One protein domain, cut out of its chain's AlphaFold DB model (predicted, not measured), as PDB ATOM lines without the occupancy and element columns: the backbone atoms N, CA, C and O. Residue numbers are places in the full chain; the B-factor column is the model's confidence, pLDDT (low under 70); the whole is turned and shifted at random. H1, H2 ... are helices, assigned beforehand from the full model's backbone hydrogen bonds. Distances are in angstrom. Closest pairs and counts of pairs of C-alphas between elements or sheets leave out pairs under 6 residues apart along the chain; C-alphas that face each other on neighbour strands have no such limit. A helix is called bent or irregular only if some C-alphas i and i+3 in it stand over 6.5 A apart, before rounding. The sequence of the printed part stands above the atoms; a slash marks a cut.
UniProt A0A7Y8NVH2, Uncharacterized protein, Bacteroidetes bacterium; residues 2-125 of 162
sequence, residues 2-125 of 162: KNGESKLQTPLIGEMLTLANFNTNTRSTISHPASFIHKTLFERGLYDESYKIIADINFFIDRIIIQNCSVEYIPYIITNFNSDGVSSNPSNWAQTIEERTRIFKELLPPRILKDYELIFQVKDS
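What this domain is: This is residues 2 to 125 of the 162 residues of an uncharacterized protein of Bacteroidetes bacterium (UniProt A0A7Y8NVH2). Little regular structure here: long loops surround short H1 and longer H2, while H3 and H4 form a V along one side, joined at its point. The 124 printed residues hold H1, H2, H3, H4 in that order and no named strand; the class is all helix, with 47 residues in helices. It is compact, radius of gyration of the C-alphas 15.2 A, spanning 47 by 35 by 32 A.

How they stand to each other: H1, residues 19 to 22, touches H2, residues 55 to 66, closest at C-alphas 19 and 65, 6.5 A. With residues 103 to 107 alone, H3, residues 90 to 107, only just touches H2, with 3 pairs of C-alphas within 8 A; Asn 58 and Ile 103 have the closest C-alphas, 6.2 A. H4, residues 110 to 122, is close but not clearly touching H3, closest at C-alphas 104 and 113, 7.0 A; they run opposite ways at a steep tilt of 47 degrees. H2 and H4 are apart. Every O i to N i+4 pair is within hydrogen-bond range in H2, 12 of 14 in H3, 8 of 9 in H4; H1 is too short for one.

Where its parts are: Find C-alpha 19, where H1 begins, at (-7.430, -44.443, 58.077). H2 runs 15.5 A, H3 25.8 A, and H4 19.3 A to C-alpha 122 at (3.485, -42.038, 67.893). H3 is irregular: C-alphas 91 and 94 are 7.4 A apart.

The domain as a whole: The farthest C-alphas, of Lys 2 and Arg 111, are 48.5 A apart. The printed part has no cut; links H1 to H2 and H2 to H3 are long, H3 to H4 tight. Look for pLDDT under 70 at residues 2 to 14 and 24 to 28.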
ATOM      1  N   LYS A   2      14.494 -42.188  30.176       37.72
ATOM      2  CA  LYS A   2      15.912 -42.250  30.563       37.72
ATOM      3  C   LYS A   2      15.989 -43.090  31.839       37.72
ATOM      4  O   LYS A   2      15.472 -42.651  32.854       37.72
ATOM      5  N   ASN A   3      16.554 -44.292  31.738       42.56
ATOM      6  CA  ASN A   3      17.113 -45.130  32.812       42.56
ATOM      7  C   ASN A   3      16.418 -45.092  34.193       42.56
ATOM      8  O   ASN A   3      17.090 -44.949  35.210       42.56
ATOM      9  N   GLY A   4      15.089 -45.206  34.250       46.59
ATOM     10  CA  GLY A   4      14.356 -45.234  35.516       46.59
ATOM     11  C   GLY A   4      14.192 -46.663  36.017       46.59
ATOM     12  O   GLY A   4      13.530 -47.461  35.358       46.59
ATOM     13  N   GLU A   5      14.772 -46.991  37.169       52.25
ATOM     14  CA  GLU A   5      14.454 -48.227  37.887       52.25
ATOM     15  C   GLU A   5      12.938 -48.299  38.124       52.25
ATOM     16  O   GLU A   5      12.357 -47.486  38.850       52.25
ATOM     17  N   SER A   6      12.266 -49.263  37.496       57.84
ATOM     18  CA  SER A   6      10.846 -49.506  37.724       57.84
ATOM     19  C   SER A   6      10.665 -50.116  39.113       57.84
ATOM     20  O   SER A   6      10.922 -51.301  39.322       57.84
ATOM     21  N   LYS A   7      10.231 -49.309  40.084       63.53
ATOM     22  CA  LYS A   7       9.947 -49.792  41.440       63.53
ATOM     23  C   LYS A   7       8.506 -50.284  41.523       63.53
ATOM     24  O   LYS A   7       7.584 -49.473  41.495       63.53
ATOM     25  N   LEU A   8       8.324 -51.596  41.682       62.31
ATOM     26  CA  LEU A   8       7.006 -52.190  41.904       62.31
ATOM     27  C   LEU A   8       6.387 -51.621  43.190       62.31
ATOM     28  O   LEU A   8       7.039 -51.550  44.236       62.31
ATOM     29  N   GLN A   9       5.131 -51.192  43.108       65.25
ATOM     30  CA  GLN A   9       4.343 -50.872  44.289       65.25
ATOM     31  C   GLN A   9       3.722 -52.168  44.804       65.25
ATOM     32  O   GLN A   9       2.804 -52.708  44.193       65.25
ATOM     33  N   THR A  10       4.247 -52.681  45.913       60.47
ATOM     34  CA  THR A  10       3.628 -53.785  46.647       60.47
ATOM     35  C   THR A  10       2.503 -53.235  47.521       60.47
ATOM     36  O   THR A  10       2.753 -52.317  48.307       60.47
ATOM     37  N   PRO A  11       1.281 -53.756  47.403       62.62
ATOM     38  CA  PRO A  11       0.169 -53.358  48.252       62.62
ATOM     39  C   PRO A  11       0.169 -54.142  49.558       62.62
ATOM     40  O   PRO A  11       0.884 -55.132  49.721       62.62
ATOM     41  N   LEU A  12      -0.673 -53.693  50.481       62.69
ATOM     42  CA  LEU A  12      -0.956 -54.382  51.731       62.69
ATOM     43  C   LEU A  12      -1.918 -55.542  51.435       62.69
ATOM     44  O   LEU A  12      -3.135 -55.390  51.471       62.69
ATOM     45  N   ILE A  13      -1.367 -56.684  51.022       59.16
ATOM     46  CA  ILE A  13      -2.152 -57.870  50.658       59.16
ATOM     47  C   ILE A  13      -2.736 -58.495  51.928       59.16
ATOM     48  O   ILE A  13      -1.989 -58.891  52.817       59.16
ATOM     49  N   GLY A  14      -4.064 -58.624  51.990       61.28
ATOM     50  CA  GLY A  14      -4.760 -59.310  53.085       61.28
ATOM     51  C   GLY A  14      -4.914 -58.499  54.376       61.28
ATOM     52  O   GLY A  14      -5.486 -59.011  55.337       61.28
ATOM     53  N   GLU A  15      -4.455 -57.246  54.411       71.69
ATOM     54  CA  GLU A  15      -4.664 -56.349  55.549       71.69
ATOM     55  C   GLU A  15      -5.901 -55.470  55.333       71.69
ATOM     56  O   GLU A  15      -6.130 -54.932  54.248       71.69
ATOM     57  N   MET A  16      -6.699 -55.295  56.390       83.00
ATOM     58  CA  MET A  16      -7.800 -54.336  56.386       83.00
ATOM     59  C   MET A  16      -7.238 -52.921  56.225       83.00
ATOM     60  O   MET A  16      -6.421 -52.477  57.032       83.00
ATOM     61  N   LEU A  17      -7.705 -52.194  55.207       88.75
ATOM     62  CA  LEU A  17      -7.363 -50.785  55.064       88.75
ATOM     63  C   LEU A  17      -8.035 -49.971  56.169       88.75
ATOM     64  O   LEU A  17      -9.238 -50.052  56.401       88.75
ATOM     65  N   THR A  18      -7.231 -49.155  56.830       88.88
ATOM     66  CA  THR A  18      -7.633 -48.241  57.893       88.88
ATOM     67  C   THR A  18      -7.261 -46.815  57.514       88.88
ATOM     68  O   THR A  18      -6.484 -46.564  56.588       88.88
ATOM     69  N   LEU A  19      -7.764 -45.849  58.279       88.75
ATOM     70  CA  LEU A  19      -7.430 -44.443  58.077       88.75
ATOM     71  C   LEU A  19      -5.911 -44.174  58.143       88.75
ATOM     72  O   LEU A  19      -5.405 -43.320  57.413       88.75
ATOM     73  N   ALA A  20      -5.179 -44.949  58.957       85.50
ATOM     74  CA  ALA A  20      -3.724 -44.855  59.105       85.50
ATOM     75  C   ALA A  20      -2.982 -45.034  57.780       85.50
ATOM     76  O   ALA A  20      -1.948 -44.394  57.559       85.50
ATOM     77  N   ASN A  21      -3.529 -45.864  56.891       86.50
ATOM     78  CA  ASN A  21      -2.936 -46.127  55.594       86.50
ATOM     79  C   ASN A  21      -2.996 -44.884  54.694       86.50
ATOM     80  O   ASN A  21      -2.033 -44.632  53.976       86.50
ATOM     81  N   PHE A  22      -4.059 -44.076  54.782       86.88
ATOM     82  CA  PHE A  22      -4.280 -42.896  53.933       86.88
ATOM     83  C   PHE A  22      -3.595 -41.615  54.432       86.88
ATOM     84  O   PHE A  22      -3.529 -40.617  53.715       86.88
ATOM     85  N   ASN A  23      -3.059 -41.623  55.655       78.75
ATOM     86  CA  ASN A  23      -2.396 -40.459  56.245       78.75
ATOM     87  C   ASN A  23      -0.867 -40.435  56.001       78.75
ATOM     88  O   ASN A  23      -0.152 -39.617  56.574       78.75
ATOM     89  N   THR A  24      -0.313 -41.319  55.161       66.69
ATOM     90  CA  THR A  24       1.135 -41.361  54.877       66.69
ATOM     91  C   THR A  24       1.545 -40.367  53.789       66.69
ATOM     92  O   THR A  24       0.897 -40.221  52.754       66.69
ATOM     93  N   ASN A  25       2.652 -39.648  54.000       55.66
ATOM     94  CA  ASN A  25       3.254 -38.784  52.968       55.66
ATOM     95  C   ASN A  25       3.977 -39.594  51.875       55.66
ATOM     96  O   ASN A  25       4.411 -39.047  50.867       55.66
ATOM     97  N   THR A  26       4.118 -40.903  52.074       49.78
ATOM     98  CA  THR A  26       4.784 -41.832  51.167       49.78
ATOM     99  C   THR A  26       3.746 -42.738  50.514       49.78
ATOM    100  O   THR A  26       3.041 -43.435  51.234       49.78
ATOM    101  N   ARG A  27       3.700 -42.690  49.169       52.62
ATOM    102  CA  ARG A  27       2.918 -43.497  48.200       52.62
ATOM    103  C   ARG A  27       1.459 -43.782  48.578       52.62
ATOM    104  O   ARG A  27       1.165 -44.334  49.626       52.62
ATOM    105  N   SER A  28       0.545 -43.464  47.664       56.25
ATOM    106  CA  SER A  28      -0.882 -43.720  47.847       56.25
ATOM    107  C   SER A  28      -1.136 -45.168  48.286       56.25
ATOM    108  O   SER A  28      -0.606 -46.110  47.696       56.25
ATOM    109  N   THR A  29      -1.940 -45.346  49.336       70.38
ATOM    110  CA  THR A  29      -2.387 -46.661  49.834       70.38
ATOM    111  C   THR A  29      -2.958 -47.524  48.719       70.38
ATOM    112  O   THR A  29      -2.769 -48.736  48.685       70.38
ATOM    113  N   ILE A  30      -3.654 -46.860  47.800       84.56
ATOM    114  CA  ILE A  30      -4.308 -47.434  46.642       84.56
ATOM    115  C   ILE A  30      -3.726 -46.748  45.413       84.56
ATOM    116  O   ILE A  30      -3.656 -45.519  45.334       84.56
ATOM    117  N   SER A  31      -3.278 -47.542  44.447       85.75
ATOM    118  CA  SER A  31      -2.872 -47.017  43.150       85.75
ATOM    119  C   SER A  31      -4.128 -46.741  42.329       85.75
ATOM    120  O   SER A  31      -4.720 -47.667  41.774       85.75
ATOM    121  N   HIS A  32      -4.550 -45.473  42.271       88.25
ATOM    122  CA  HIS A  32      -5.704 -45.046  41.479       88.25
ATOM    123  C   HIS A  32      -5.692 -45.569  40.027       88.25
ATOM    124  O   HIS A  32      -6.696 -46.159  39.631       88.25
ATOM    125  N   PRO A  33      -4.590 -45.480  39.246       88.50
ATOM    126  CA  PRO A  33      -4.586 -45.992  37.871       88.50
ATOM    127  C   PRO A  33      -4.771 -47.516  37.782       88.50
ATOM    128  O   PRO A  33      -5.235 -48.009  36.761       88.50
ATOM    129  N   ALA A  34      -4.445 -48.263  38.840       89.94
ATOM    130  CA  ALA A  34      -4.620 -49.713  38.912       89.94
ATOM    131  C   ALA A  34      -5.904 -50.136  39.658       89.94
ATOM    132  O   ALA A  34      -6.041 -51.305  40.019       89.94
ATOM    133  N   SER A  35      -6.822 -49.203  39.929       91.50
ATOM    134  CA  SER A  35      -8.039 -49.464  40.702       91.50
ATOM    135  C   SER A  35      -9.250 -49.699  39.806       91.50
ATOM    136  O   SER A  35      -9.553 -48.893  38.930       91.50
ATOM    137  N   PHE A  36     -10.002 -50.760  40.095       93.94
ATOM    138  CA  PHE A  36     -11.315 -51.012  39.504       93.94
ATOM    139  C   PHE A  36     -12.392 -50.724  40.547       93.94
ATOM    140  O   PHE A  36     -12.401 -51.321  41.621       93.94
ATOM    141  N   ILE A  37     -13.290 -49.789  40.244       95.38
ATOM    142  CA  ILE A  37     -14.307 -49.313  41.187       95.38
ATOM    143  C   ILE A  37     -15.675 -49.760  40.681       95.38
ATOM    144  O   ILE A  37     -16.062 -49.456  39.551       95.38
ATOM    145  N   HIS A  38     -16.416 -50.490  41.514       96.31
ATOM    146  CA  HIS A  38     -17.757 -50.935  41.153       96.31
ATOM    147  C   HIS A  38     -18.684 -49.729  40.943       96.31
ATOM    148  O   HIS A  38     -18.743 -48.834  41.788       96.31
ATOM    149  N   LYS A  39     -19.443 -49.713  39.838       96.25
ATOM    150  CA  LYS A  39     -20.234 -48.541  39.414       96.25
ATOM    151  C   LYS A  39     -21.192 -48.009  40.488       96.25
ATOM    152  O   LYS A  39     -21.387 -46.804  40.596       96.25
ATOM    153  N   THR A  40     -21.736 -48.896  41.322       96.19
ATOM    154  CA  THR A  40     -22.699 -48.538  42.378       96.19
ATOM    155  C   THR A  40     -22.086 -47.664  43.471       96.19
ATOM    156  O   THR A  40     -22.812 -47.055  44.248       96.19
ATOM    157  N   LEU A  41     -20.753 -47.594  43.565       96.56
ATOM    158  CA  LEU A  41     -20.079 -46.679  44.485       96.56
ATOM    159  C   LEU A  41     -20.150 -45.225  44.001       96.56
ATOM    160  O   LEU A  41     -20.172 -44.322  44.831       96.56
ATOM    161  N   PHE A  42     -20.263 -44.992  42.690       96.62
ATOM    162  CA  PHE A  42     -20.441 -43.654  42.118       96.62
ATOM    163  C   PHE A  42     -21.888 -43.155  42.203       96.62
ATOM    164  O   PHE A  42     -22.123 -41.952  42.268       96.62
ATOM    165  N   GLU A  43     -22.865 -44.062  42.287       94.56
ATOM    166  CA  GLU A  43     -24.278 -43.711  42.520       94.56
ATOM    167  C   GLU A  43     -24.489 -43.039  43.887       94.56
ATOM    168  O   GLU A  43     -25.444 -42.295  44.084       94.56
ATOM    169  N   ARG A  44     -23.567 -43.260  44.829       89.94
ATOM    170  CA  ARG A  44     -23.576 -42.669  46.174       89.94
ATOM    171  C   ARG A  44     -22.801 -41.346  46.254       89.94
ATOM    172  O   ARG A  44     -22.558 -40.850  47.352       89.94
ATOM    173  N   GLY A  45     -22.327 -40.822  45.125       94.38
ATOM    174  CA  GLY A  45     -21.520 -39.603  45.033       94.38
ATOM    175  C   GLY A  45     -20.252 -39.795  44.200       94.38
ATOM    176  O   GLY A  45     -19.621 -40.854  44.233       94.38
ATOM    177  N   LEU A  46     -19.890 -38.749  43.463       96.50
ATOM    178  CA  LEU A  46     -18.729 -38.708  42.575       96.50
ATOM    179  C   LEU A  46     -17.489 -38.166  43.300       96.50
ATOM    180  O   LEU A  46     -17.514 -37.921  44.506       96.50
ATOM    181  N   TYR A  47     -16.397 -37.986  42.557       96.88
ATOM    182  CA  TYR A  47     -15.232 -37.262  43.053       96.88
ATOM    183  C   TYR A  47     -15.598 -35.814  43.381       96.88
ATOM    184  O   TYR A  47     -16.300 -35.151  42.619       96.88
ATOM    185  N   ASP A  48     -15.089 -35.321  44.506       96.94
ATOM    186  CA  ASP A  48     -15.185 -33.907  44.847       96.94
ATOM    187  C   ASP A  48     -14.049 -33.140  44.156       96.94
ATOM    188  O   ASP A  48     -12.897 -33.158  44.591       96.94
ATOM    189  N   GLU A  49     -14.390 -32.456  43.067       96.25
ATOM    190  CA  GLU A  49     -13.458 -31.678  42.244       96.25
ATOM    191  C   GLU A  49     -12.980 -30.373  42.907       96.25
ATOM    192  O   GLU A  49     -12.164 -29.637  42.332       96.25
ATOM    193  N   SER A  50     -13.456 -30.048  44.116       96.69
ATOM    194  CA  SER A  50     -12.851 -28.989  44.930       96.69
ATOM    195  C   SER A  50     -11.432 -29.364  45.375       96.69
ATOM    196  O   SER A  50     -10.591 -28.479  45.533       96.69
ATOM    197  N   TYR A  51     -11.136 -30.663  45.508       95.81
ATOM    198  CA  TYR A  51      -9.785 -31.194  45.682       95.81
ATOM    199  C   TYR A  51      -9.085 -31.267  44.323       95.81
ATOM    200  O   TYR A  51      -9.541 -31.964  43.419       95.81
ATOM    201  N   LYS A  52      -7.980 -30.539  44.146       94.62
ATOM    202  CA  LYS A  52      -7.309 -30.433  42.841       94.62
ATOM    203  C   LYS A  52      -6.247 -31.498  42.631       94.62
ATOM    204  O   LYS A  52      -5.906 -31.775  41.484       94.62
ATOM    205  N   ILE A  53      -5.718 -32.073  43.709       92.56
ATOM    206  CA  ILE A  53      -4.627 -33.045  43.634       92.56
ATOM    207  C   ILE A  53      -5.084 -34.419  44.114       92.56
ATOM    208  O   ILE A  53      -4.719 -35.414  43.494       92.56
ATOM    209  N   ILE A  54      -5.859 -34.478  45.203       92.88
ATOM    210  CA  ILE A  54      -6.152 -35.738  45.910       92.88
ATOM    211  C   ILE A  54      -7.649 -36.069  46.019       92.88
ATOM    212  O   ILE A  54      -8.104 -36.647  47.011       92.88
ATOM    213  N   ALA A  55      -8.434 -35.714  44.998       94.62
ATOM    214  CA  ALA A  55      -9.860 -36.056  44.930       94.62
ATOM    215  C   ALA A  55     -10.109 -37.576  44.990       94.62
ATOM    216  O   ALA A  55     -11.093 -38.033  45.575       94.62
ATOM    217  N   ASP A  56      -9.193 -38.365  44.429       93.44
ATOM    218  CA  ASP A  56      -9.196 -39.825  44.486       93.44
ATOM    219  C   ASP A  56      -9.051 -40.350  45.921       93.44
ATOM    220  O   ASP A  56      -9.811 -41.222  46.342       93.44
ATOM    221  N   ILE A  57      -8.132 -39.777  46.701       92.94
ATOM    222  CA  ILE A  57      -7.943 -40.106  48.117       92.94
ATOM    223  C   ILE A  57      -9.196 -39.776  48.925       92.94
ATOM    224  O   ILE A  57      -9.613 -40.605  49.734       92.94
ATOM    225  N   ASN A  58      -9.818 -38.615  48.690       95.31
ATOM    226  CA  ASN A  58     -11.070 -38.251  49.358       95.31
ATOM    227  C   ASN A  58     -12.150 -39.319  49.125       95.31
ATOM    228  O   ASN A  58     -12.737 -39.841  50.072       95.31
ATOM    229  N   PHE A  59     -12.343 -39.708  47.862       95.94
ATOM    230  CA  PHE A  59     -13.305 -40.741  47.487       95.94
ATOM    231  C   PHE A  59     -12.983 -42.097  48.128       95.94
ATOM    232  O   PHE A  59     -13.877 -42.768  48.640       95.94
ATOM    233  N   PHE A  60     -11.715 -42.516  48.137       94.62
ATOM    234  CA  PHE A  60     -11.333 -43.792  48.737       94.62
ATOM    235  C   PHE A  60     -11.536 -43.819  50.251       94.62
ATOM    236  O   PHE A  60     -12.048 -44.816  50.759       94.62
ATOM    237  N   ILE A  61     -11.193 -42.748  50.975       94.56
ATOM    238  CA  ILE A  61     -11.429 -42.684  52.423       94.56
ATOM    239  C   ILE A  61     -12.933 -42.751  52.710       94.56
ATOM    240  O   ILE A  61     -13.351 -43.543  53.553       94.56
ATOM    241  N   ASP A  62     -13.751 -41.985  51.987       95.75
ATOM    242  CA  ASP A  62     -15.206 -42.015  52.154       95.75
ATOM    243  C   ASP A  62     -15.786 -43.422  51.911       95.75
ATOM    244  O   ASP A  62     -16.455 -43.992  52.778       95.75
ATOM    245  N   ARG A  63     -15.482 -44.049  50.768       96.06
ATOM    246  CA  ARG A  63     -16.052 -45.365  50.432       96.06
ATOM    247  C   ARG A  63     -15.534 -46.484  51.323       96.06
ATOM    248  O   ARG A  63     -16.318 -47.310  51.783       96.06
ATOM    249  N   ILE A  64     -14.229 -46.538  51.554       94.38
ATOM    250  CA  ILE A  64     -13.597 -47.682  52.217       94.38
ATOM    251  C   ILE A  64     -13.673 -47.527  53.731       94.38
ATOM    252  O   ILE A  64     -14.048 -48.472  54.412       94.38
ATOM    253  N   ILE A  65     -13.348 -46.346  54.262       93.81
ATOM    254  CA  ILE A  65     -13.248 -46.146  55.711       93.81
ATOM    255  C   ILE A  65     -14.596 -45.754  56.307       93.81
ATOM    256  O   ILE A  65     -15.054 -46.397  57.247       93.81
ATOM    257  N   ILE A  66     -15.243 -44.717  55.770       94.88
ATOM    258  CA  ILE A  66     -16.483 -44.187  56.359       94.88
ATOM    259  C   ILE A  66     -17.668 -45.108  56.062       94.88
ATOM    260  O   ILE A  66     -18.472 -45.397  56.946       94.88
ATOM    261  N   GLN A  67     -17.759 -45.612  54.833       94.62
ATOM    262  CA  GLN A  67     -18.849 -46.495  54.399       94.62
ATOM    263  C   GLN A  67     -18.510 -47.985  54.489       94.62
ATOM    264  O   GLN A  67     -19.349 -48.812  54.130       94.62
ATOM    265  N   ASN A  68     -17.314 -48.333  54.977       94.50
ATOM    266  CA  ASN A  68     -16.882 -49.711  55.208       94.50
ATOM    267  C   ASN A  68     -17.028 -50.621  53.968       94.50
ATOM    268  O   ASN A  68     -17.436 -51.780  54.075       94.50
ATOM    269  N   CYS A  69     -16.759 -50.093  52.768       94.56
ATOM    270  CA  CYS A  69     -16.783 -50.897  51.548       94.56
ATOM    271  C   CYS A  69     -15.582 -51.850  51.496       94.56
ATOM    272  O   CYS A  69     -14.467 -51.501  51.883       94.56
ATOM    273  N   SER A  70     -15.804 -53.049  50.960       92.00
ATOM    274  CA  SER A  70     -14.760 -54.056  50.780       92.00
ATOM    275  C   SER A  70     -13.737 -53.643  49.724       92.00
ATOM    276  O   SER A  70     -14.091 -53.068  48.693       92.00
ATOM    277  N   VAL A  71     -12.484 -54.028  49.946       91.12
ATOM    278  CA  VAL A  71     -11.382 -53.870  48.995       91.12
ATOM    279  C   VAL A  71     -10.744 -55.231  48.783       91.12
ATOM    280  O   VAL A  71     -10.435 -55.928  49.746       91.12
ATOM    281  N   GLU A  72     -10.534 -55.594  47.523       88.44
ATOM    282  CA  GLU A  72      -9.831 -56.811  47.136       88.44
ATOM    283  C   GLU A  72      -8.579 -56.436  46.348       88.44
ATOM    284  O   GLU A  72      -8.617 -55.565  45.475       88.44
ATOM    285  N   TYR A  73      -7.460 -57.084  46.669       87.44
ATOM    286  CA  TYR A  73      -6.222 -56.919  45.927       87.44
ATOM    287  C   TYR A  73      -5.982 -58.097  44.988       87.44
ATOM    288  O   TYR A  73      -6.020 -59.252  45.407       87.44
ATOM    289  N   ILE A  74      -5.631 -57.784  43.742       85.19
ATOM    290  CA  ILE A  74      -5.237 -58.762  42.731       85.19
ATOM    291  C   ILE A  74      -3.722 -58.676  42.476       85.19
ATOM    292  O   ILE A  74      -3.223 -57.592  42.173       85.19
ATOM    293  N   PRO A  75      -2.961 -59.785  42.563       85.50
ATOM    294  CA  PRO A  75      -1.498 -59.785  42.457       85.50
ATOM    295  C   PRO A  75      -1.006 -59.698  41.003       85.50
ATOM    296  O   PRO A  75      -0.143 -60.461  40.573       85.50
ATOM    297  N   TYR A  76      -1.555 -58.757  40.238       86.38
ATOM    298  CA  TYR A  76      -1.205 -58.504  38.846       86.38
ATOM    299  C   TYR A  76      -0.711 -57.075  38.656       86.38
ATOM    300  O   TYR A  76      -1.175 -56.129  39.295       86.38
ATOM    301  N   ILE A  77       0.229 -56.914  37.730       88.00
ATOM    302  CA  ILE A  77       0.655 -55.596  37.266       88.00
ATOM    303  C   ILE A  77      -0.396 -55.110  36.269       88.00
ATOM    304  O   ILE A  77      -0.511 -55.659  35.178       88.00
ATOM    305  N   ILE A  78      -1.163 -54.091  36.658       89.69
ATOM    306  CA  ILE A  78      -2.251 -53.540  35.836       89.69
ATOM    307  C   ILE A  78      -1.773 -52.355  34.992       89.69
ATOM    308  O   ILE A  78      -2.129 -52.243  33.823       89.69
ATOM    309  N   THR A  79      -0.943 -51.472  35.558       88.12
ATOM    310  CA  THR A  79      -0.541 -50.219  34.902       88.12
ATOM    311  C   THR A  79       0.935 -49.904  35.069       88.12
ATOM    312  O   THR A  79       1.496 -50.091  36.149       88.12
ATOM    313  N   ASN A  80       1.528 -49.308  34.035       87.69
ATOM    314  CA  ASN A  80       2.787 -48.579  34.137       87.69
ATOM    315  C   ASN A  80       2.484 -47.090  34.372       87.69
ATOM    316  O   ASN A  80       1.915 -46.432  33.501       87.69
ATOM    317  N   PHE A  81       2.814 -46.578  35.556       84.06
ATOM    318  CA  PHE A  81       2.483 -45.212  35.965       84.06
ATOM    319  C   PHE A  81       3.649 -44.254  35.708       84.06
ATOM    320  O   PHE A  81       4.761 -44.491  36.183       84.06
ATOM    321  N   ASN A  82       3.381 -43.148  35.008       85.50
ATOM    322  CA  ASN A  82       4.343 -42.059  34.868       85.50
ATOM    323  C   ASN A  82       4.234 -41.081  36.052       85.50
ATOM    324  O   ASN A  82       3.166 -40.537  36.317       85.50
ATOM    325  N   SER A  83       5.356 -40.813  36.718       82.12
ATOM    326  CA  SER A  83       5.469 -39.897  37.858       82.12
ATOM    327  C   SER A  83       5.674 -38.426  37.477       82.12
ATOM    328  O   SER A  83       6.002 -37.621  38.341       82.12
ATOM    329  N   ASP A  84       5.489 -38.042  36.215       86.00
ATOM    330  CA  ASP A  84       5.568 -36.631  35.793       86.00
ATOM    331  C   ASP A  84       4.274 -35.838  36.098       86.00
ATOM    332  O   ASP A  84       4.155 -34.660  35.764       86.00
ATOM    333  N   GLY A  85       3.271 -36.486  36.703       83.75
ATOM    334  CA  GLY A  85       1.973 -35.887  37.009       83.75
ATOM    335  C   GLY A  85       1.990 -34.870  38.158       83.75
ATOM    336  O   GLY A  85       2.885 -34.848  39.001       83.75
ATOM    337  N   VAL A  86       0.924 -34.064  38.235       85.38
ATOM    338  CA  VAL A  86       0.732 -32.984  39.228       85.38
ATOM    339  C   VAL A  86       0.925 -33.461  40.672       85.38
ATOM    340  O   VAL A  86       1.598 -32.785  41.447       85.38
ATOM    341  N   SER A  87       0.387 -34.630  41.023       80.69
ATOM    342  CA  SER A  87       0.486 -35.226  42.366       80.69
ATOM    343  C   SER A  87       1.883 -35.745  42.718       80.69
ATOM    344  O   SER A  87       2.196 -35.952  43.888       80.69
ATOM    345  N   SER A  88       2.736 -35.943  41.715       84.12
ATOM    346  CA  SER A  88       4.118 -36.393  41.888       84.12
ATOM    347  C   SER A  88       5.117 -35.233  41.887       84.12
ATOM    348  O   SER A  88       6.290 -35.438  42.194       84.12
ATOM    349  N   ASN A  89       4.663 -34.010  41.590       87.94
ATOM    350  CA  ASN A  89       5.508 -32.827  41.589       87.94
ATOM    351  C   ASN A  89       5.718 -32.292  43.025       87.94
ATOM    352  O   ASN A  89       4.743 -31.889  43.670       87.94
ATOM    353  N   PRO A  90       6.971 -32.213  43.519       87.44
ATOM    354  CA  PRO A  90       7.279 -31.672  44.842       87.44
ATOM    355  C   PRO A  90       6.765 -30.251  45.095       87.44
ATOM    356  O   PRO A  90       6.462 -29.916  46.238       87.44
ATOM    357  N   SER A  91       6.603 -29.425  44.051       91.06
ATOM    358  CA  SER A  91       6.049 -28.070  44.199       91.06
ATOM    359  C   SER A  91       4.634 -28.062  44.782       91.06
ATOM    360  O   SER A  91       4.225 -27.078  45.388       91.06
ATOM    361  N   ASN A  92       3.894 -29.163  44.623       90.44
ATOM    362  CA  ASN A  92       2.489 -29.277  45.001       90.44
ATOM    363  C   ASN A  92       2.287 -29.997  46.345       90.44
ATOM    364  O   ASN A  92       1.153 -30.251  46.759       90.44
ATOM    365  N   TRP A  93       3.367 -30.339  47.056       89.25
ATOM    366  CA  TRP A  93       3.281 -31.052  48.334       89.25
ATOM    367  C   TRP A  93       2.574 -30.246  49.419       89.25
ATOM    368  O   TRP A  93       1.773 -30.811  50.160       89.25
ATOM    369  N   ALA A  94       2.811 -28.935  49.490       91.69
ATOM    370  CA  ALA A  94       2.132 -28.071  50.455       91.69
ATOM    371  C   ALA A  94       0.606 -28.112  50.262       91.69
ATOM    372  O   ALA A  94      -0.127 -28.374  51.213       91.69
ATOM    373  N   GLN A  95       0.145 -27.971  49.017       93.06
ATOM    374  CA  GLN A  95      -1.275 -28.069  48.677       93.06
ATOM    375  C   GLN A  95      -1.833 -29.476  48.946       93.06
ATOM    376  O   GLN A  95      -2.940 -29.617  49.453       93.06
ATOM    377  N   THR A  96      -1.057 -30.528  48.677       91.31
ATOM    378  CA  THR A  96      -1.457 -31.915  48.977       91.31
ATOM    379  C   THR A  96      -1.689 -32.130  50.478       91.31
ATOM    380  O   THR A  96      -2.639 -32.804  50.875       91.31
ATOM    381  N   ILE A  97      -0.830 -31.554  51.325       90.94
ATOM    382  CA  ILE A  97      -0.957 -31.619  52.788       90.94
ATOM    383  C   ILE A  97      -2.182 -30.826  53.260       90.94
ATOM    384  O   ILE A  97      -2.913 -31.292  54.138       90.94
ATOM    385  N   GLU A  98      -2.425 -29.652  52.678       94.12
ATOM    386  CA  GLU A  98      -3.593 -28.824  52.985       94.12
ATOM    387  C   GLU A  98      -4.899 -29.537  52.617       94.12
ATOM    388  O   GLU A  98      -5.772 -29.701  53.473       94.12
ATOM    389  N   GLU A  99      -4.999 -30.041  51.385       95.38
ATOM    390  CA  GLU A  99      -6.139 -30.829  50.916       95.38
ATOM    391  C   GLU A  99      -6.369 -32.038  51.826       95.38
ATOM    392  O   GLU A  99      -7.488 -32.278  52.265       95.38
ATOM    393  N   ARG A 100      -5.311 -32.758  52.210       92.88
ATOM    394  CA  ARG A 100      -5.440 -33.920  53.098       92.88
ATOM    395  C   ARG A 100      -5.950 -33.538  54.482       92.88
ATOM    396  O   ARG A 100      -6.804 -34.222  55.042       92.88
ATOM    397  N   THR A 101      -5.427 -32.448  55.035       93.00
ATOM    398  CA  THR A 101      -5.884 -31.917  56.323       93.00
ATOM    399  C   THR A 101      -7.364 -31.552  56.253       93.00
ATOM    400  O   THR A 101      -8.107 -31.806  57.201       93.00
ATOM    401  N   ARG A 102      -7.807 -30.986  55.124       96.38
ATOM    402  CA  ARG A 102      -9.213 -30.676  54.872       96.38
ATOM    403  C   ARG A 102     -10.075 -31.941  54.809       96.38
ATOM    404  O   ARG A 102     -11.053 -31.995  55.546       96.38
ATOM    405  N   ILE A 103      -9.655 -32.976  54.074       95.62
ATOM    406  CA  ILE A 103     -10.371 -34.267  54.006       95.62
ATOM    407  C   ILE A 103     -10.636 -34.821  55.407       95.62
ATOM    408  O   ILE A 103     -11.769 -35.158  55.742       95.62
ATOM    409  N   PHE A 104      -9.613 -34.890  56.265       94.06
ATOM    410  CA  PHE A 104      -9.799 -35.442  57.610       94.06
ATOM    411  C   PHE A 104     -10.731 -34.597  58.484       94.06
ATOM    412  O   PHE A 104     -11.495 -35.160  59.263       94.06
ATOM    413  N   LYS A 105     -10.696 -33.266  58.353       95.38
ATOM    414  CA  LYS A 105     -11.609 -32.366  59.076       95.38
ATOM    415  C   LYS A 105     -13.056 -32.486  58.605       95.38
ATOM    416  O   LYS A 105     -13.956 -32.311  59.418       95.38
ATOM    417  N   GLU A 106     -13.269 -32.745  57.320       95.69
ATOM    418  CA  GLU A 106     -14.605 -32.900  56.738       95.69
ATOM    419  C   GLU A 106     -15.202 -34.284  57.036       95.69
ATOM    420  O   GLU A 106     -16.384 -34.381  57.361       95.69
ATOM    421  N   LEU A 107     -14.394 -35.349  56.974       94.06
ATOM    422  CA  LEU A 107     -14.869 -36.728  57.139       94.06
ATOM    423  C   LEU A 107     -14.955 -37.196  58.596       94.06
ATOM    424  O   LEU A 107     -15.737 -38.099  58.897       94.06
ATOM    425  N   LEU A 108     -14.151 -36.637  59.507       94.62
ATOM    426  CA  LEU A 108     -14.109 -37.080  60.900       94.62
ATOM    427  C   LEU A 108     -14.701 -36.042  61.855       94.62
ATOM    428  O   LEU A 108     -14.353 -34.861  61.785       94.62
ATOM    429  N   PRO A 109     -15.493 -36.470  62.855       96.56
ATOM    430  CA  PRO A 109     -15.868 -35.595  63.955       96.56
ATOM    431  C   PRO A 109     -14.620 -35.012  64.647       96.56
ATOM    432  O   PRO A 109     -13.682 -35.767  64.924       96.56
ATOM    433  N   PRO A 110     -14.609 -33.720  65.037       96.38
ATOM    434  CA  PRO A 110     -13.410 -33.062  65.572       96.38
ATOM    435  C   PRO A 110     -12.768 -33.764  66.776       96.38
ATOM    436  O   PRO A 110     -11.555 -33.714  66.958       96.38
ATOM    437  N   ARG A 111     -13.576 -34.435  67.609       96.94
ATOM    438  CA  ARG A 111     -13.078 -35.203  68.762       96.94
ATOM    439  C   ARG A 111     -12.324 -36.464  68.329       96.94
ATOM    440  O   ARG A 111     -11.257 -36.726  68.862       96.94
ATOM    441  N   ILE A 112     -12.841 -37.175  67.328       95.31
ATOM    442  CA  ILE A 112     -12.202 -38.373  66.766       95.31
ATOM    443  C   ILE A 112     -10.925 -37.997  66.018       95.31
ATOM    444  O   ILE A 112      -9.910 -38.673  66.164       95.31
ATOM    445  N   LEU A 113     -10.948 -36.893  65.262       94.50
ATOM    446  CA  LEU A 113      -9.754 -36.388  64.589       94.50
ATOM    447  C   LEU A 113      -8.626 -36.108  65.589       94.50
ATOM    448  O   LEU A 113      -7.492 -36.512  65.357       94.50
ATOM    449  N   LYS A 114      -8.946 -35.490  66.729       94.44
ATOM    450  CA  LYS A 114      -7.964 -35.211  67.781       94.44
ATOM    451  C   LYS A 114      -7.332 -36.484  68.357       94.44
ATOM    452  O   LYS A 114      -6.119 -36.527  68.552       94.44
ATOM    453  N   ASP A 115      -8.135 -37.515  68.613       94.31
ATOM    454  CA  ASP A 115      -7.625 -38.810  69.080       94.31
ATOM    455  C   ASP A 115      -6.725 -39.458  68.020       94.31
ATOM    456  O   ASP A 115      -5.647 -39.973  68.321       94.31
ATOM    457  N   TYR A 116      -7.139 -39.377  66.756       91.44
ATOM    458  CA  TYR A 116      -6.378 -39.902  65.633       91.44
ATOM    459  C   TYR A 116      -5.030 -39.191  65.453       91.44
ATOM    460  O   TYR A 116      -4.012 -39.860  65.283       91.44
ATOM    461  N   GLU A 117      -4.988 -37.861  65.549       90.44
ATOM    462  CA  GLU A 117      -3.750 -37.073  65.498       90.44
ATOM    463  C   GLU A 117      -2.767 -37.495  66.599       90.44
ATOM    464  O   GLU A 117      -1.581 -37.689  66.321       90.44
ATOM    465  N   LEU A 118      -3.254 -37.708  67.826       90.00
ATOM    466  CA  LEU A 118      -2.435 -38.171  68.948       90.00
ATOM    467  C   LEU A 118      -1.821 -39.553  68.676       90.00
ATOM    468  O   LEU A 118      -0.624 -39.756  68.875       90.00
ATOM    469  N   ILE A 119      -2.632 -40.504  68.209       87.19
ATOM    470  CA  ILE A 119      -2.176 -41.867  67.901       87.19
ATOM    471  C   ILE A 119      -1.183 -41.843  66.734       87.19
ATOM    472  O   ILE A 119      -0.154 -42.524  66.760       87.19
ATOM    473  N   PHE A 120      -1.459 -41.032  65.716       84.94
ATOM    474  CA  PHE A 120      -0.635 -40.954  64.521       84.94
ATOM    475  C   PHE A 120       0.765 -40.401  64.806       84.94
ATOM    476  O   PHE A 120       1.733 -40.897  64.233       84.94
ATOM    477  N   GLN A 121       0.901 -39.438  65.724       84.94
ATOM    478  CA  GLN A 121       2.201 -38.879  66.126       84.94
ATOM    479  C   GLN A 121       3.177 -39.934  66.658       84.94
ATOM    480  O   GLN A 121       4.390 -39.781  66.523       84.94
ATOM    481  N   VAL A 122       2.660 -41.001  67.267       85.94
ATOM    482  CA  VAL A 122       3.485 -42.038  67.893       85.94
ATOM    483  C   VAL A 122       3.568 -43.320  67.075       85.94
ATOM    484  O   VAL A 122       4.378 -44.173  67.426       85.94
ATOM    485  N   LYS A 123       2.795 -43.469  65.990       82.19
ATOM    486  CA  LYS A 123       2.626 -44.742  65.260       82.19
ATOM    487  C   LYS A 123       3.942 -45.377  64.782       82.19
ATOM    488  O   LYS A 123       4.081 -46.594  64.817       82.19
ATOM    489  N   ASP A 124       4.905 -44.552  64.367       80.75
ATOM    490  CA  ASP A 124       6.197 -44.999  63.827       80.75
ATOM    491  C   ASP A 124       7.265 -45.119  64.934       80.75
ATOM    492  O   ASP A 124       8.425 -45.455  64.685       80.75
ATOM    493  N   SER A 125       6.889 -44.848  66.189       86.19
ATOM    494  CA  SER A 125       7.791 -44.965  67.324       86.19
ATOM    495  C   SER A 125       8.152 -46.424  67.564       86.19
ATOM    496  O   SER A 125       7.316 -47.264  67.904       86.19
TER     497      SER A 125